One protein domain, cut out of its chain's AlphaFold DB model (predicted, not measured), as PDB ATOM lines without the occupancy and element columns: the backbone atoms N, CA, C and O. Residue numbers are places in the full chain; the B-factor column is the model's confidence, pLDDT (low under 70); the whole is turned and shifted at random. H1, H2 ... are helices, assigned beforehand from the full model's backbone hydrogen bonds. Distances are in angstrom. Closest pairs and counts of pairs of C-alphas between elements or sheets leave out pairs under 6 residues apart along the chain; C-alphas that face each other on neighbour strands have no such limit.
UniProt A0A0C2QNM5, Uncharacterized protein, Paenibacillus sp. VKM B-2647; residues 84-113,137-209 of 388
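What this domain is: This is residues 84 to 113 and 137 to 209 of the 388 residues of an uncharacterized protein of Paenibacillus sp. VKM B-2647 (UniProt A0A0C2QNM5). With little regular structure, this is a group of three helices, H3 meeting H1 and one end of H2, beside long winding loops that hold the small, separate H4. The printed part has 103 residues with four named helices, H1 to H4 in order, and no named strand. It is all helix by class, though named elements hold only 39 residues; it is compact, radius of gyration of the C-alphas 13.8 A, spanning 39 by 30 by 28 A.

Where its parts are: Find C-alpha 84 at (170.826, 148.966, 179.068), where H1, residues 84 to 88, begins. H2, residues 95 to 107, runs 18.6 A. H3, residues 140 to 155, runs 21.9 A. H4, residues 188 to 192, ends at C-alpha 192, (181.059, 134.255, 193.492).

How they stand to each other: Look at H3: it touches H1, the closest C-alphas being those of Ala 87 and Ile 151, 5.1 A apart. H2, with residues 105 to 106 alone, touches residues 140 to 143 of H3, closest at the C-alphas of Leu 106 and Trp 143, 5.6 A, at a steep tilt of 64 degrees, opposite ways. H4 is apart from H1, H2 and H3. In H1, H2, H3 and H4 every O i to N i+4 pair is within hydrogen-bond range.

The domain as a whole: Residues 114 to 136 are cut out, leaving 14.7 A between C-alphas 113 and 137. H3 to H4 is a long link of 32 residues. Look for pLDDT under 70 at residues 108 to 113, 137, 165 to 181 and 205 to 206.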
ATOM      1  N   TYR A  84     172.012 148.413 179.714       94.75
ATOM      2  CA  TYR A  84     170.826 148.966 179.068       94.75
ATOM      3  C   TYR A  84     170.843 150.497 179.133       94.75
ATOM      4  O   TYR A  84     170.647 151.160 178.117       94.75
ATOM      5  N   GLU A  85     171.178 151.052 180.293       93.31
ATOM      6  CA  GLU A  85     171.378 152.474 180.566       93.31
ATOM      7  C   GLU A  85     172.485 153.043 179.678       93.31
ATOM      8  O   GLU A  85     172.291 154.050 178.996       93.31
ATOM      9  N   ALA A  86     173.635 152.369 179.623       91.81
ATOM     10  CA  ALA A  86     174.772 152.799 178.820       91.81
ATOM     11  C   ALA A  86     174.480 152.777 177.316       91.81
ATOM     12  O   ALA A  86     175.035 153.597 176.582       91.81
ATOM     13  N   ALA A  87     173.621 151.868 176.845       93.31
ATOM     14  CA  ALA A  87     173.256 151.749 175.437       93.31
ATOM     15  C   ALA A  87     172.066 152.638 175.035       93.31
ATOM     16  O   ALA A  87     172.063 153.188 173.932       93.31
ATOM     17  N   THR A  88     171.069 152.819 175.903       93.25
ATOM     18  CA  THR A  88     169.808 153.519 175.583       93.25
ATOM     19  C   THR A  88     169.704 154.922 176.183       93.25
ATOM     20  O   THR A  88     169.068 155.786 175.585       93.25
ATOM     21  N   GLY A  89     170.360 155.184 177.314       92.12
ATOM     22  CA  GLY A  89     170.172 156.391 178.125       92.12
ATOM     23  C   GLY A  89     168.933 156.359 179.030       92.12
ATOM     24  O   GLY A  89     168.670 157.349 179.705       92.12
ATOM     25  N   ALA A  90     168.177 155.256 179.052       93.00
ATOM     26  CA  ALA A  90     166.999 155.068 179.896       93.00
ATOM     27  C   ALA A  90     167.274 154.055 181.020       93.00
ATOM     28  O   ALA A  90     168.041 153.114 180.833       93.00
ATOM     29  N   SER A  91     166.622 154.230 182.171       91.56
ATOM     30  CA  SER A  91     166.693 153.283 183.290       91.56
ATOM     31  C   SER A  91     165.915 152.003 182.992       91.56
ATOM     32  O   SER A  91     164.735 152.056 182.630       91.56
ATOM     33  N   LEU A  92     166.557 150.859 183.203       92.94
ATOM     34  CA  LEU A  92     165.962 149.540 183.111       92.94
ATOM     35  C   LEU A  92     164.961 149.335 184.255       92.94
ATOM     36  O   LEU A  92     165.279 149.539 185.424       92.94
ATOM     37  N   GLN A  93     163.734 148.952 183.912       92.69
ATOM     38  CA  GLN A  93     162.654 148.718 184.873       92.69
ATOM     39  C   GLN A  93     162.658 147.271 185.378       92.69
ATOM     40  O   GLN A  93     162.490 147.025 186.569       92.69
ATOM     41  N   ASP A  94     162.869 146.316 184.470       94.81
ATOM     42  CA  ASP A  94     162.935 144.891 184.774       94.81
ATOM     43  C   ASP A  94     163.774 144.115 183.741       94.81
ATOM     44  O   ASP A  94     164.122 144.604 182.661       94.81
ATOM     45  N   TRP A  95     164.087 142.862 184.060       95.69
ATOM     46  CA  TRP A  95     164.845 141.960 183.192       95.69
ATOM     47  C   TRP A  95     164.142 141.627 181.860       95.69
ATOM     48  O   TRP A  95     164.809 141.350 180.860       95.69
ATOM     49  N   ARG A  96     162.802 141.662 181.803       96.06
ATOM     50  CA  ARG A  96     162.026 141.366 180.586       96.06
ATOM     51  C   ARG A  96     162.157 142.503 179.580       96.06
ATOM     52  O   ARG A  96     162.216 142.224 178.382       96.06
ATOM     53  N   GLN A  97     162.282 143.747 180.041       95.81
ATOM     54  CA  GLN A  97     162.624 144.901 179.211       95.81
ATOM     55  C   GLN A  97     164.022 144.746 178.590       95.81
ATOM     56  O   GLN A  97     164.169 144.966 177.385       95.81
ATOM     57  N   GLN A  98     165.028 144.303 179.360       94.31
ATOM     58  CA  GLN A  98     166.377 144.028 178.833       94.31
ATOM     59  C   GLN A  98     166.323 142.926 177.766       94.31
ATOM     60  O   GLN A  98     166.875 143.079 176.674       94.31
ATOM     61  N   LEU A  99     165.607 141.840 178.065       95.19
ATOM     62  CA  LEU A  99     165.453 140.689 177.186       95.19
ATOM     63  C   LEU A  99     164.721 141.039 175.879       95.19
ATOM     64  O   LEU A  99     165.146 140.618 174.804       95.19
ATOM     65  N   ALA A 100     163.647 141.832 175.954       94.25
ATOM     66  CA  ALA A 100     162.906 142.315 174.790       94.25
ATOM     67  C   ALA A 100     163.757 143.255 173.923       94.25
ATOM     68  O   ALA A 100     163.841 143.063 172.713       94.25
ATOM     69  N   TRP A 101     164.456 144.218 174.534       94.25
ATOM     70  CA  TRP A 101     165.374 145.124 173.835       94.25
ATOM     71  C   TRP A 101     166.483 144.373 173.086       94.25
ATOM     72  O   TRP A 101     166.776 144.677 171.923       94.25
ATOM     73  N   LEU A 102     167.070 143.361 173.727       93.12
ATOM     74  CA  LEU A 102     168.072 142.492 173.123       93.12
ATOM     75  C   LEU A 102     167.486 141.684 171.958       93.12
ATOM     76  O   LEU A 102     168.038 141.727 170.856       93.12
ATOM     77  N   ALA A 103     166.355 141.004 172.169       91.00
ATOM     78  CA  ALA A 103     165.712 140.176 171.151       91.00
ATOM     79  C   ALA A 103     165.291 141.011 169.930       91.00
ATOM     80  O   ALA A 103     165.700 140.718 168.807       91.00
ATOM     81  N   GLU A 104     164.566 142.114 170.137       88.88
ATOM     82  CA  GLU A 104     164.201 143.043 169.066       88.88
ATOM     83  C   GLU A 104     165.428 143.609 168.354       88.88
ATOM     84  O   GLU A 104     165.450 143.706 167.127       88.88
ATOM     85  N   GLY A 105     166.461 143.998 169.104       87.50
ATOM     86  CA  GLY A 105     167.678 144.558 168.540       87.50
ATOM     87  C   GLY A 105     168.404 143.572 167.625       87.50
ATOM     88  O   GLY A 105     168.949 143.993 166.598       87.50
ATOM     89  N   LEU A 106     168.453 142.290 167.999       84.44
ATOM     90  CA  LEU A 106     169.094 141.226 167.220       84.44
ATOM     91  C   LEU A 106     168.373 140.999 165.883       84.44
ATOM     92  O   LEU A 106     169.038 140.849 164.854       84.44
ATOM     93  N   MET A 107     167.038 141.080 165.884       72.38
ATOM     94  CA  MET A 107     166.188 140.936 164.692       72.38
ATOM     95  C   MET A 107     166.190 142.195 163.803       72.38
ATOM     96  O   MET A 107     166.320 142.116 162.583       72.38
ATOM     97  N   LYS A 108     166.146 143.400 164.396       62.69
ATOM     98  CA  LYS A 108     166.104 144.695 163.675       62.69
ATOM     99  C   LYS A 108     167.317 144.956 162.764       62.69
ATOM    100  O   LYS A 108     167.261 145.866 161.938       62.69
ATOM    101  N   SER A 109     168.379 144.151 162.854       54.34
ATOM    102  CA  SER A 109     169.537 144.165 161.944       54.34
ATOM    103  C   SER A 109     169.169 144.016 160.455       54.34
ATOM    104  O   SER A 109     169.920 144.479 159.596       54.34
ATOM    105  N   ARG A 110     168.020 143.409 160.103       47.56
ATOM    106  CA  ARG A 110     167.579 143.285 158.696       47.56
ATOM    107  C   ARG A 110     166.717 144.453 158.195       47.56
ATOM    108  O   ARG A 110     166.772 144.759 157.009       47.56
ATOM    109  N   ALA A 111     165.983 145.168 159.050       49.34
ATOM    110  CA  ALA A 111     164.999 146.180 158.619       49.34
ATOM    111  C   ALA A 111     165.594 147.422 157.909       49.34
ATOM    112  O   ALA A 111     164.862 148.173 157.255       49.34
ATOM    113  N   ALA A 112     166.907 147.646 158.044       44.12
ATOM    114  CA  ALA A 112     167.662 148.633 157.269       44.12
ATOM    115  C   ALA A 112     168.146 148.065 155.918       44.12
ATOM    116  O   ALA A 112     168.045 148.739 154.899       44.12
ATOM    117  N   ALA A 113     168.597 146.806 155.890       40.78
ATOM    118  CA  ALA A 113     169.056 146.132 154.673       40.78
ATOM    119  C   ALA A 113     167.901 145.755 153.722       40.78
ATOM    120  O   ALA A 113     168.047 145.831 152.507       40.78
ATOM    121  N   GLU A 137     167.477 134.198 161.581       64.75
ATOM    122  CA  GLU A 137     168.387 133.827 162.662       64.75
ATOM    123  C   GLU A 137     169.078 135.078 163.259       64.75
ATOM    124  O   GLU A 137     169.502 135.966 162.508       64.75
ATOM    125  N   PRO A 138     169.221 135.190 164.600       74.19
ATOM    126  CA  PRO A 138     169.835 136.356 165.234       74.19
ATOM    127  C   PRO A 138     171.246 136.665 164.720       74.19
ATOM    128  O   PRO A 138     172.030 135.763 164.425       74.19
ATOM    129  N   ARG A 139     171.641 137.947 164.735       79.75
ATOM    130  CA  ARG A 139     173.013 138.379 164.390       79.75
ATOM    131  C   ARG A 139     173.764 139.011 165.579       79.75
ATOM    132  O   ARG A 139     173.985 140.225 165.589       79.75
ATOM    133  N   PRO A 140     174.211 138.204 166.574       89.12
ATOM    134  CA  PRO A 140     174.907 138.666 167.781       89.12
ATOM    135  C   PRO A 140     176.060 139.642 167.562       89.12
ATOM    136  O   PRO A 140     176.187 140.614 168.299       89.12
ATOM    137  N   ARG A 141     176.903 139.402 166.548       88.38
ATOM    138  CA  ARG A 141     178.090 140.231 166.294       88.38
ATOM    139  C   ARG A 141     177.728 141.633 165.810       88.38
ATOM    140  O   ARG A 141     178.276 142.599 166.321       88.38
ATOM    141  N   GLU A 142     176.794 141.749 164.870       88.69
ATOM    142  CA  GLU A 142     176.327 143.048 164.367       88.69
ATOM    143  C   GLU A 142     175.589 143.842 165.451       88.69
ATOM    144  O   GLU A 142     175.786 145.048 165.596       88.69
ATOM    145  N   TRP A 143     174.770 143.155 166.254       91.62
ATOM    146  CA  TRP A 143     174.098 143.759 167.401       91.62
ATOM    147  C   TRP A 143     175.101 144.309 168.416       91.62
ATOM    148  O   TRP A 143     175.003 145.476 168.794       91.62
ATOM    149  N   ALA A 144     176.100 143.510 168.794       92.81
ATOM    150  CA  ALA A 144     177.141 143.919 169.728       92.81
ATOM    151  C   ALA A 144     178.014 145.059 169.183       92.81
ATOM    152  O   ALA A 144     178.352 145.958 169.944       92.81
ATOM    153  N   ALA A 145     178.313 145.083 167.876       90.38
ATOM    154  CA  ALA A 145     178.999 146.210 167.232       90.38
ATOM    155  C   ALA A 145     178.241 147.526 167.449       90.38
ATOM    156  O   ALA A 145     178.815 148.528 167.873       90.38
ATOM    157  N   ARG A 146     176.929 147.503 167.186       91.62
ATOM    158  CA  ARG A 146     176.054 148.668 167.325       91.62
ATOM    159  C   ARG A 146     175.915 149.097 168.784       91.62
ATOM    160  O   ARG A 146     176.030 150.282 169.066       91.62
ATOM    161  N   VAL A 147     175.710 148.154 169.706       93.50
ATOM    162  CA  VAL A 147     175.656 148.451 171.148       93.50
ATOM    163  C   VAL A 147     176.989 149.027 171.635       93.50
ATOM    164  O   VAL A 147     176.983 150.003 172.380       93.50
ATOM    165  N   ASN A 148     178.124 148.510 171.152       92.44
ATOM    166  CA  ASN A 148     179.432 149.080 171.460       92.44
ATOM    167  C   ASN A 148     179.565 150.526 170.972       92.44
ATOM    168  O   ASN A 148     180.016 151.366 171.744       92.44
ATOM    169  N   ALA A 149     179.145 150.829 169.741       91.62
ATOM    170  CA  ALA A 149     179.178 152.189 169.202       91.62
ATOM    171  C   ALA A 149     178.292 153.160 170.008       91.62
ATOM    172  O   ALA A 149     178.746 154.240 170.371       91.62
ATOM    173  N   MET A 150     177.069 152.748 170.366       92.81
ATOM    174  CA  MET A 150     176.148 153.554 171.187       92.81
ATOM    175  C   MET A 150     176.712 153.859 172.585       92.81
ATOM    176  O   MET A 150     176.472 154.934 173.131       92.81
ATOM    177  N   ILE A 151     177.444 152.911 173.180       91.44
ATOM    178  CA  ILE A 151     178.086 153.090 174.490       91.44
ATOM    179  C   ILE A 151     179.339 153.965 174.368       91.44
ATOM    180  O   ILE A 151     179.526 154.857 175.191       91.44
ATOM    181  N   ALA A 152     180.154 153.751 173.330       89.44
ATOM    182  CA  ALA A 152     181.337 154.555 173.027       89.44
ATOM    183  C   ALA A 152     180.992 156.043 172.867       89.44
ATOM    184  O   ALA A 152     181.593 156.892 173.523       89.44
ATOM    185  N   GLU A 153     179.965 156.341 172.068       90.38
ATOM    186  CA  GLU A 153     179.441 157.694 171.858       90.38
ATOM    187  C   GLU A 153     178.933 158.324 173.165       90.38
ATOM    188  O   GLU A 153     179.317 159.443 173.501       90.38
ATOM    189  N   ARG A 154     178.115 157.599 173.944       88.69
ATOM    190  CA  ARG A 154     177.505 158.130 175.176       88.69
ATOM    191  C   ARG A 154     178.501 158.321 176.324       88.69
ATOM    192  O   ARG A 154     178.311 159.228 177.131       88.69
ATOM    193  N   LEU A 155     179.518 157.463 176.439       86.38
ATOM    194  CA  LEU A 155     180.480 157.480 177.552       86.38
ATOM    195  C   LEU A 155     181.839 158.100 177.199       86.38
ATOM    196  O   LEU A 155     182.686 158.219 178.083       86.38
ATOM    197  N   GLY A 156     182.063 158.488 175.939       85.38
ATOM    198  CA  GLY A 156     183.348 159.020 175.476       85.38
ATOM    199  C   GLY A 156     184.479 157.983 175.496       85.38
ATOM    200  O   GLY A 156     185.638 158.340 175.706       85.38
ATOM    201  N   THR A 157     184.156 156.697 175.331       84.56
ATOM    202  CA  THR A 157     185.121 155.586 175.364       84.56
ATOM    203  C   THR A 157     185.513 155.123 173.957       84.56
ATOM    204  O   THR A 157     184.775 155.308 172.999       84.56
ATOM    205  N   GLU A 158     186.679 154.479 173.819       82.50
ATOM    206  CA  GLU A 158     187.205 153.965 172.532       82.50
ATOM    207  C   GLU A 158     186.274 152.934 171.857       82.50
ATOM    208  O   GLU A 158     186.202 152.833 170.637       82.50
ATOM    209  N   THR A 159     185.567 152.150 172.667       84.94
ATOM    210  CA  THR A 159     184.613 151.107 172.264       84.94
ATOM    211  C   THR A 159     183.582 150.938 173.388       84.94
ATOM    212  O   THR A 159     183.620 151.677 174.376       84.94
ATOM    213  N   GLY A 160     182.672 149.974 173.262       88.44
ATOM    214  CA  GLY A 160     181.798 149.514 174.344       88.44
ATOM    215  C   GLY A 160     182.243 148.175 174.956       88.44
ATOM    216  O   GLY A 160     183.347 147.698 174.680       88.44
ATOM    217  N   PRO A 161     181.408 147.565 175.815       90.88
ATOM    218  CA  PRO A 161     181.819 146.502 176.719       90.88
ATOM    219  C   PRO A 161     181.967 145.128 176.070       90.88
ATOM    220  O   PRO A 161     182.550 144.270 176.714       90.88
ATOM    221  N   PHE A 162     181.483 144.876 174.847       91.94
ATOM    222  CA  PHE A 162     181.664 143.577 174.189       91.94
ATOM    223  C   PHE A 162     183.064 143.448 173.582       91.94
ATOM    224  O   PHE A 162     183.488 144.331 172.836       91.94
ATOM    225  N   TRP A 163     183.744 142.319 173.820       88.69
ATOM    226  CA  TRP A 163     185.033 141.996 173.194       88.69
ATOM    227  C   TRP A 163     185.073 140.602 172.564       88.69
ATOM    228  O   TRP A 163     184.098 139.860 172.575       88.69
ATOM    229  N   GLY A 164     186.204 140.230 171.965       83.00
ATOM    230  CA  GLY A 164     186.358 139.003 171.177       83.00
ATOM    231  C   GLY A 164     186.700 139.326 169.720       83.00
ATOM    232  O   GLY A 164     187.105 140.453 169.455       83.00
ATOM    233  N   PRO A 165     186.573 138.386 168.766       60.84
ATOM    234  CA  PRO A 165     187.095 138.541 167.405       60.84
ATOM    235  C   PRO A 165     186.121 139.349 166.515       60.84
ATOM    236  O   PRO A 165     185.135 138.790 166.046       60.84
ATOM    237  N   HIS A 166     186.272 140.652 166.256       64.94
ATOM    238  CA  HIS A 166     187.335 141.592 166.639       64.94
ATOM    239  C   HIS A 166     186.751 142.918 167.180       64.94
ATOM    240  O   HIS A 166     186.942 143.976 166.594       64.94
ATOM    241  N   PHE A 167     186.053 142.863 168.318       59.22
ATOM    242  CA  PHE A 167     185.761 144.045 169.143       59.22
ATOM    243  C   PHE A 167     186.884 144.188 170.184       59.22
ATOM    244  O   PHE A 167     186.766 143.803 171.340       59.22
ATOM    245  N   THR A 168     188.062 144.596 169.732       56.62
ATOM    246  CA  THR A 168     189.279 144.718 170.555       56.62
ATOM    247  C   THR A 168     189.127 145.691 171.739       56.62
ATOM    248  O   THR A 168     188.389 146.661 171.592       56.62
ATOM    249  N   PRO A 169     189.905 145.563 172.843       51.72
ATOM    250  CA  PRO A 169     190.748 144.437 173.275       51.72
ATOM    251  C   PRO A 169     190.506 143.969 174.734       51.72
ATOM    252  O   PRO A 169     190.067 144.723 175.601       51.72
ATOM    253  N   SER A 170     190.933 142.740 175.052       52.72
ATOM    254  CA  SER A 170     191.122 142.293 176.444       52.72
ATOM    255  C   SER A 170     192.373 142.956 177.040       52.72
ATOM    256  O   SER A 170     193.494 142.474 176.860       52.72
ATOM    257  N   ARG A 171     192.197 144.111 177.695       54.88
ATOM    258  CA  ARG A 171     193.242 144.767 178.503       54.88
ATOM    259  C   ARG A 171     193.396 144.030 179.848       54.88
ATOM    260  O   ARG A 171     192.531 143.259 180.246       54.88
ATOM    261  N   ARG A 172     194.476 144.292 180.599       53.72
ATOM    262  CA  ARG A 172     194.704 143.684 181.936       53.72
ATOM    263  C   ARG A 172     193.676 144.122 183.003       53.72
ATOM    264  O   ARG A 172     193.654 143.545 184.084       53.72
ATOM    265  N   LEU A 173     192.875 145.146 182.701       59.53
ATOM    266  CA  LEU A 173     191.798 145.721 183.512       59.53
ATOM    267  C   LEU A 173     190.591 145.994 182.598       59.53
ATOM    268  O   LEU A 173     190.784 146.409 181.453       59.53
ATOM    269  N   PHE A 174     189.367 145.788 183.092       66.38
ATOM    270  CA  PHE A 174     188.145 146.060 182.328       66.38
ATOM    271  C   PHE A 174     187.899 147.578 182.219       66.38
ATOM    272  O   PHE A 174     187.708 148.226 183.249       66.38
ATOM    273  N   PRO A 175     187.887 148.171 181.008       62.75
ATOM    274  CA  PRO A 175     188.019 149.623 180.844       62.75
ATOM    275  C   PRO A 175     186.771 150.441 181.219       62.75
ATOM    276  O   PRO A 175     186.819 151.665 181.147       62.75
ATOM    277  N   PHE A 176     185.672 149.800 181.631       69.62
ATOM    278  CA  PHE A 176     184.434 150.489 182.012       69.62
ATOM    279  C   PHE A 176     184.215 150.613 183.524       69.62
ATOM    280  O   PHE A 176     183.307 151.338 183.932       69.62
ATOM    281  N   ALA A 177     185.055 149.981 184.351       62.47
ATOM    282  CA  ALA A 177     184.939 150.031 185.813       62.47
ATOM    283  C   ALA A 177     185.012 151.466 186.378       62.47
ATOM    284  O   ALA A 177     184.346 151.770 187.367       62.47
ATOM    285  N   ASP A 178     185.763 152.347 185.708       61.03
ATOM    286  CA  ASP A 178     185.988 153.743 186.107       61.03
ATOM    287  C   ASP A 178     185.101 154.759 185.353       61.03
ATOM    288  O   ASP A 178     185.224 155.966 185.554       61.03
ATOM    289  N   THR A 179     184.192 154.297 184.484       63.84
ATOM    290  CA  THR A 179     183.250 155.183 183.765       63.84
ATOM    291  C   THR A 179     182.159 155.733 184.695       63.84
ATOM    292  O   THR A 179     181.902 155.135 185.740       63.84
ATOM    293  N   PRO A 180     181.440 156.816 184.332       62.72
ATOM    294  CA  PRO A 180     180.347 157.345 185.157       62.72
ATOM    295  C   PRO A 180     179.239 156.328 185.488       62.72
ATOM    296  O   PRO A 180     178.656 156.408 186.565       62.72
ATOM    297  N   LEU A 181     178.985 155.351 184.605       67.25
ATOM    298  CA  LEU A 181     178.043 154.242 184.839       67.25
ATOM    299  C   LEU A 181     178.688 152.992 185.468       67.25
ATOM    300  O   LEU A 181     177.971 152.058 185.811       67.25
ATOM    301  N   ARG A 182     180.020 152.958 185.616       75.62
ATOM    302  CA  ARG A 182     180.803 151.869 186.234       75.62
ATOM    303  C   ARG A 182     180.388 150.462 185.791       75.62
ATOM    304  O   ARG A 182     180.196 149.580 186.631       75.62
ATOM    305  N   LEU A 183     180.249 150.250 184.478       85.56
ATOM    306  CA  LEU A 183     179.773 148.969 183.950       85.56
ATOM    307  C   LEU A 183     180.636 147.811 184.488       85.56
ATOM    308  O   LEU A 183     181.863 147.841 184.339       85.56
ATOM    309  N   PRO A 184     180.028 146.782 185.099       89.31
ATOM    310  CA  PRO A 184     180.751 145.630 185.601       89.31
ATOM    311  C   PRO A 184     181.001 144.626 184.470       89.31
ATOM    312  O   PRO A 184     180.096 144.280 183.719       89.31
ATOM    313  N   GLU A 185     182.220 144.086 184.381       89.12
ATOM    314  CA  GLU A 185     182.570 143.027 183.412       89.12
ATOM    315  C   GLU A 185     181.703 141.766 183.587       89.12
ATOM    316  O   GLU A 185     181.461 141.008 182.648       89.12
ATOM    317  N   ARG A 186     181.287 141.514 184.829       92.44
ATOM    318  CA  ARG A 186     180.680 140.273 185.303       92.44
ATOM    319  C   ARG A 186     179.455 140.562 186.164       92.44
ATOM    320  O   ARG A 186     179.441 141.510 186.959       92.44
ATOM    321  N   ARG A 187     178.456 139.693 186.047       95.38
ATOM    322  CA  ARG A 187     177.312 139.627 186.958       95.38
ATOM    323  C   ARG A 187     177.777 139.190 188.342       95.38
ATOM    324  O   ARG A 187     178.801 138.513 188.472       95.38
ATOM    325  N   VAL A 188     177.011 139.501 189.383       95.94
ATOM    326  CA  VAL A 188     177.305 139.091 190.763       95.94
ATOM    327  C   VAL A 188     177.494 137.567 190.850       95.94
ATOM    328  O   VAL A 188     178.439 137.121 191.504       95.94
ATOM    329  N   THR A 189     176.707 136.769 190.116       95.88
ATOM    330  CA  THR A 189     176.867 135.301 190.075       95.88
ATOM    331  C   THR A 189     178.256 134.857 189.576       95.88
ATOM    332  O   THR A 189     178.852 133.965 190.175       95.88
ATOM    333  N   GLU A 190     178.856 135.511 188.568       94.56
ATOM    334  CA  GLU A 190     180.230 135.184 188.128       94.56
ATOM    335  C   GLU A 190     181.327 135.729 189.059       94.56
ATOM    336  O   GLU A 190     182.494 135.346 188.934       94.56
ATOM    337  N   THR A 191     180.998 136.634 189.989       92.69
ATOM    338  CA  THR A 191     181.961 137.084 191.013       92.69
ATOM    339  C   THR A 191     182.097 136.087 192.163       92.69
ATOM    340  O   THR A 191     183.166 136.011 192.766       92.69
ATOM    341  N   ARG A 192     181.060 135.277 192.430       92.19
ATOM    342  CA  ARG A 192     181.059 134.255 193.492       92.19
ATOM    343  C   ARG A 192     181.933 133.039 193.184       92.19
ATOM    344  O   ARG A 192     182.444 132.420 194.112       92.19
ATOM    345  N   ARG A 193     182.131 132.687 191.906       86.31
ATOM    346  CA  ARG A 193     182.880 131.480 191.518       86.31
ATOM    347  C   ARG A 193     183.997 131.775 190.507       86.31
ATOM    348  O   ARG A 193     183.710 132.132 189.362       86.31
ATOM    349  N   PRO A 194     185.276 131.556 190.871       82.50
ATOM    350  CA  PRO A 194     186.389 131.644 189.931       82.50
ATOM    351  C   PRO A 194     186.190 130.747 188.701       82.50
ATOM    352  O   PRO A 194     185.744 129.605 188.812       82.50
ATOM    353  N   GLY A 195     186.549 131.263 187.525       84.31
ATOM    354  CA  GLY A 195     186.486 130.534 186.254       84.31
ATOM    355  C   GLY A 195     185.190 130.705 185.453       84.31
ATOM    356  O   GLY A 195     185.202 130.374 184.266       84.31
ATOM    357  N   MET A 196     184.122 131.264 186.040       89.88
ATOM    358  CA  MET A 196     182.949 131.707 185.273       89.88
ATOM    359  C   MET A 196     183.322 132.857 184.327       89.88
ATOM    360  O   MET A 196     184.220 133.655 184.613       89.88
ATOM    361  N   LYS A 197     182.668 132.898 183.166       89.12
ATOM    362  CA  LYS A 197     183.050 133.723 182.013       89.12
ATOM    363  C   LYS A 197     182.072 134.877 181.818       89.12
ATOM    364  O   LYS A 197     180.886 134.728 182.084       89.12
ATOM    365  N   SER A 198     182.572 136.017 181.343       90.94
ATOM    366  CA  SER A 198     181.713 137.161 181.033       90.94
ATOM    367  C   SER A 198     180.895 136.915 179.762       90.94
ATOM    368  O   SER A 198     181.434 136.481 178.739       90.94
ATOM    369  N   ALA A 199     179.613 137.286 179.805       92.75
ATOM    370  CA  ALA A 199     178.727 137.333 178.641       92.75
ATOM    371  C   ALA A 199     179.176 138.350 177.570       92.75
ATOM    372  O   ALA A 199     178.736 138.283 176.424       92.75
ATOM    373  N   TYR A 200     180.080 139.273 177.909       92.75
ATOM    374  CA  TYR A 200     180.655 140.225 176.963       92.75
ATOM    375  C   TYR A 200     181.763 139.632 176.075       92.75
ATOM    376  O   TYR A 200     182.101 140.225 175.049       92.75
ATOM    377  N   GLN A 201     182.312 138.455 176.407       90.94
ATOM    378  CA  GLN A 201     183.292 137.771 175.560       90.94
ATOM    379  C   GLN A 201     182.587 137.042 174.398       90.94
ATOM    380  O   GLN A 201     182.031 135.958 174.575       90.94
ATOM    381  N   LEU A 202     182.664 137.601 173.187       89.94
ATOM    382  CA  LEU A 202     182.039 137.116 171.945       89.94
ATOM    383  C   LEU A 202     182.986 136.286 171.054       89.94
ATOM    384  O   LEU A 202     182.972 136.395 169.823       89.94
ATOM    385  N   GLY A 203     183.843 135.462 171.650       82.50
ATOM    386  CA  GLY A 203     184.675 134.482 170.946       82.50
ATOM    387  C   GLY A 203     186.041 134.236 171.590       82.50
ATOM    388  O   GLY A 203     186.389 134.817 172.619       82.50
ATOM    389  N   GLY A 204     186.823 133.351 170.971       76.88
ATOM    390  CA  GLY A 204     188.027 132.781 171.582       76.88
ATOM    391  C   GLY A 204     187.700 131.642 172.558       76.88
ATOM    392  O   GLY A 204     186.539 131.267 172.734       76.88
ATOM    393  N   ALA A 205     188.729 131.064 173.178       69.06
ATOM    394  CA  ALA A 205     188.577 129.894 174.042       69.06
ATOM    395  C   ALA A 205     187.675 130.183 175.261       69.06
ATOM    396  O   ALA A 205     187.915 131.131 176.013       69.06
ATOM    397  N   GLY A 206     186.652 129.345 175.466       68.31
ATOM    398  CA  GLY A 206     185.724 129.448 176.601       68.31
ATOM    399  C   GLY A 206     184.813 130.682 176.582       68.31
ATOM    400  O   GLY A 206     184.455 131.178 177.644       68.31
ATOM    401  N   SER A 207     184.485 131.210 175.402       82.94
ATOM    402  CA  SER A 207     183.545 132.325 175.227       82.94
ATOM    403  C   SER A 207     182.089 131.880 175.401       82.94
ATOM    404  O   SER A 207     181.593 131.141 174.554       82.94
ATOM    405  N   VAL A 208     181.376 132.444 176.381       87.75
ATOM    406  CA  VAL A 208     179.929 132.212 176.593       87.75
ATOM    407  C   VAL A 208     179.034 133.317 176.013       87.75
ATOM    408  O   VAL A 208     177.811 133.192 175.993       87.75
ATOM    409  N   GLY A 209     179.596 134.419 175.511       92.31
ATOM    410  CA  GLY A 209     178.785 135.562 175.095       92.31
ATOM    411  C   GLY A 209     177.934 135.305 173.848       92.31
ATOM    412  O   GLY A 209     176.760 135.657 173.819       92.31
TER     413      GLY A 209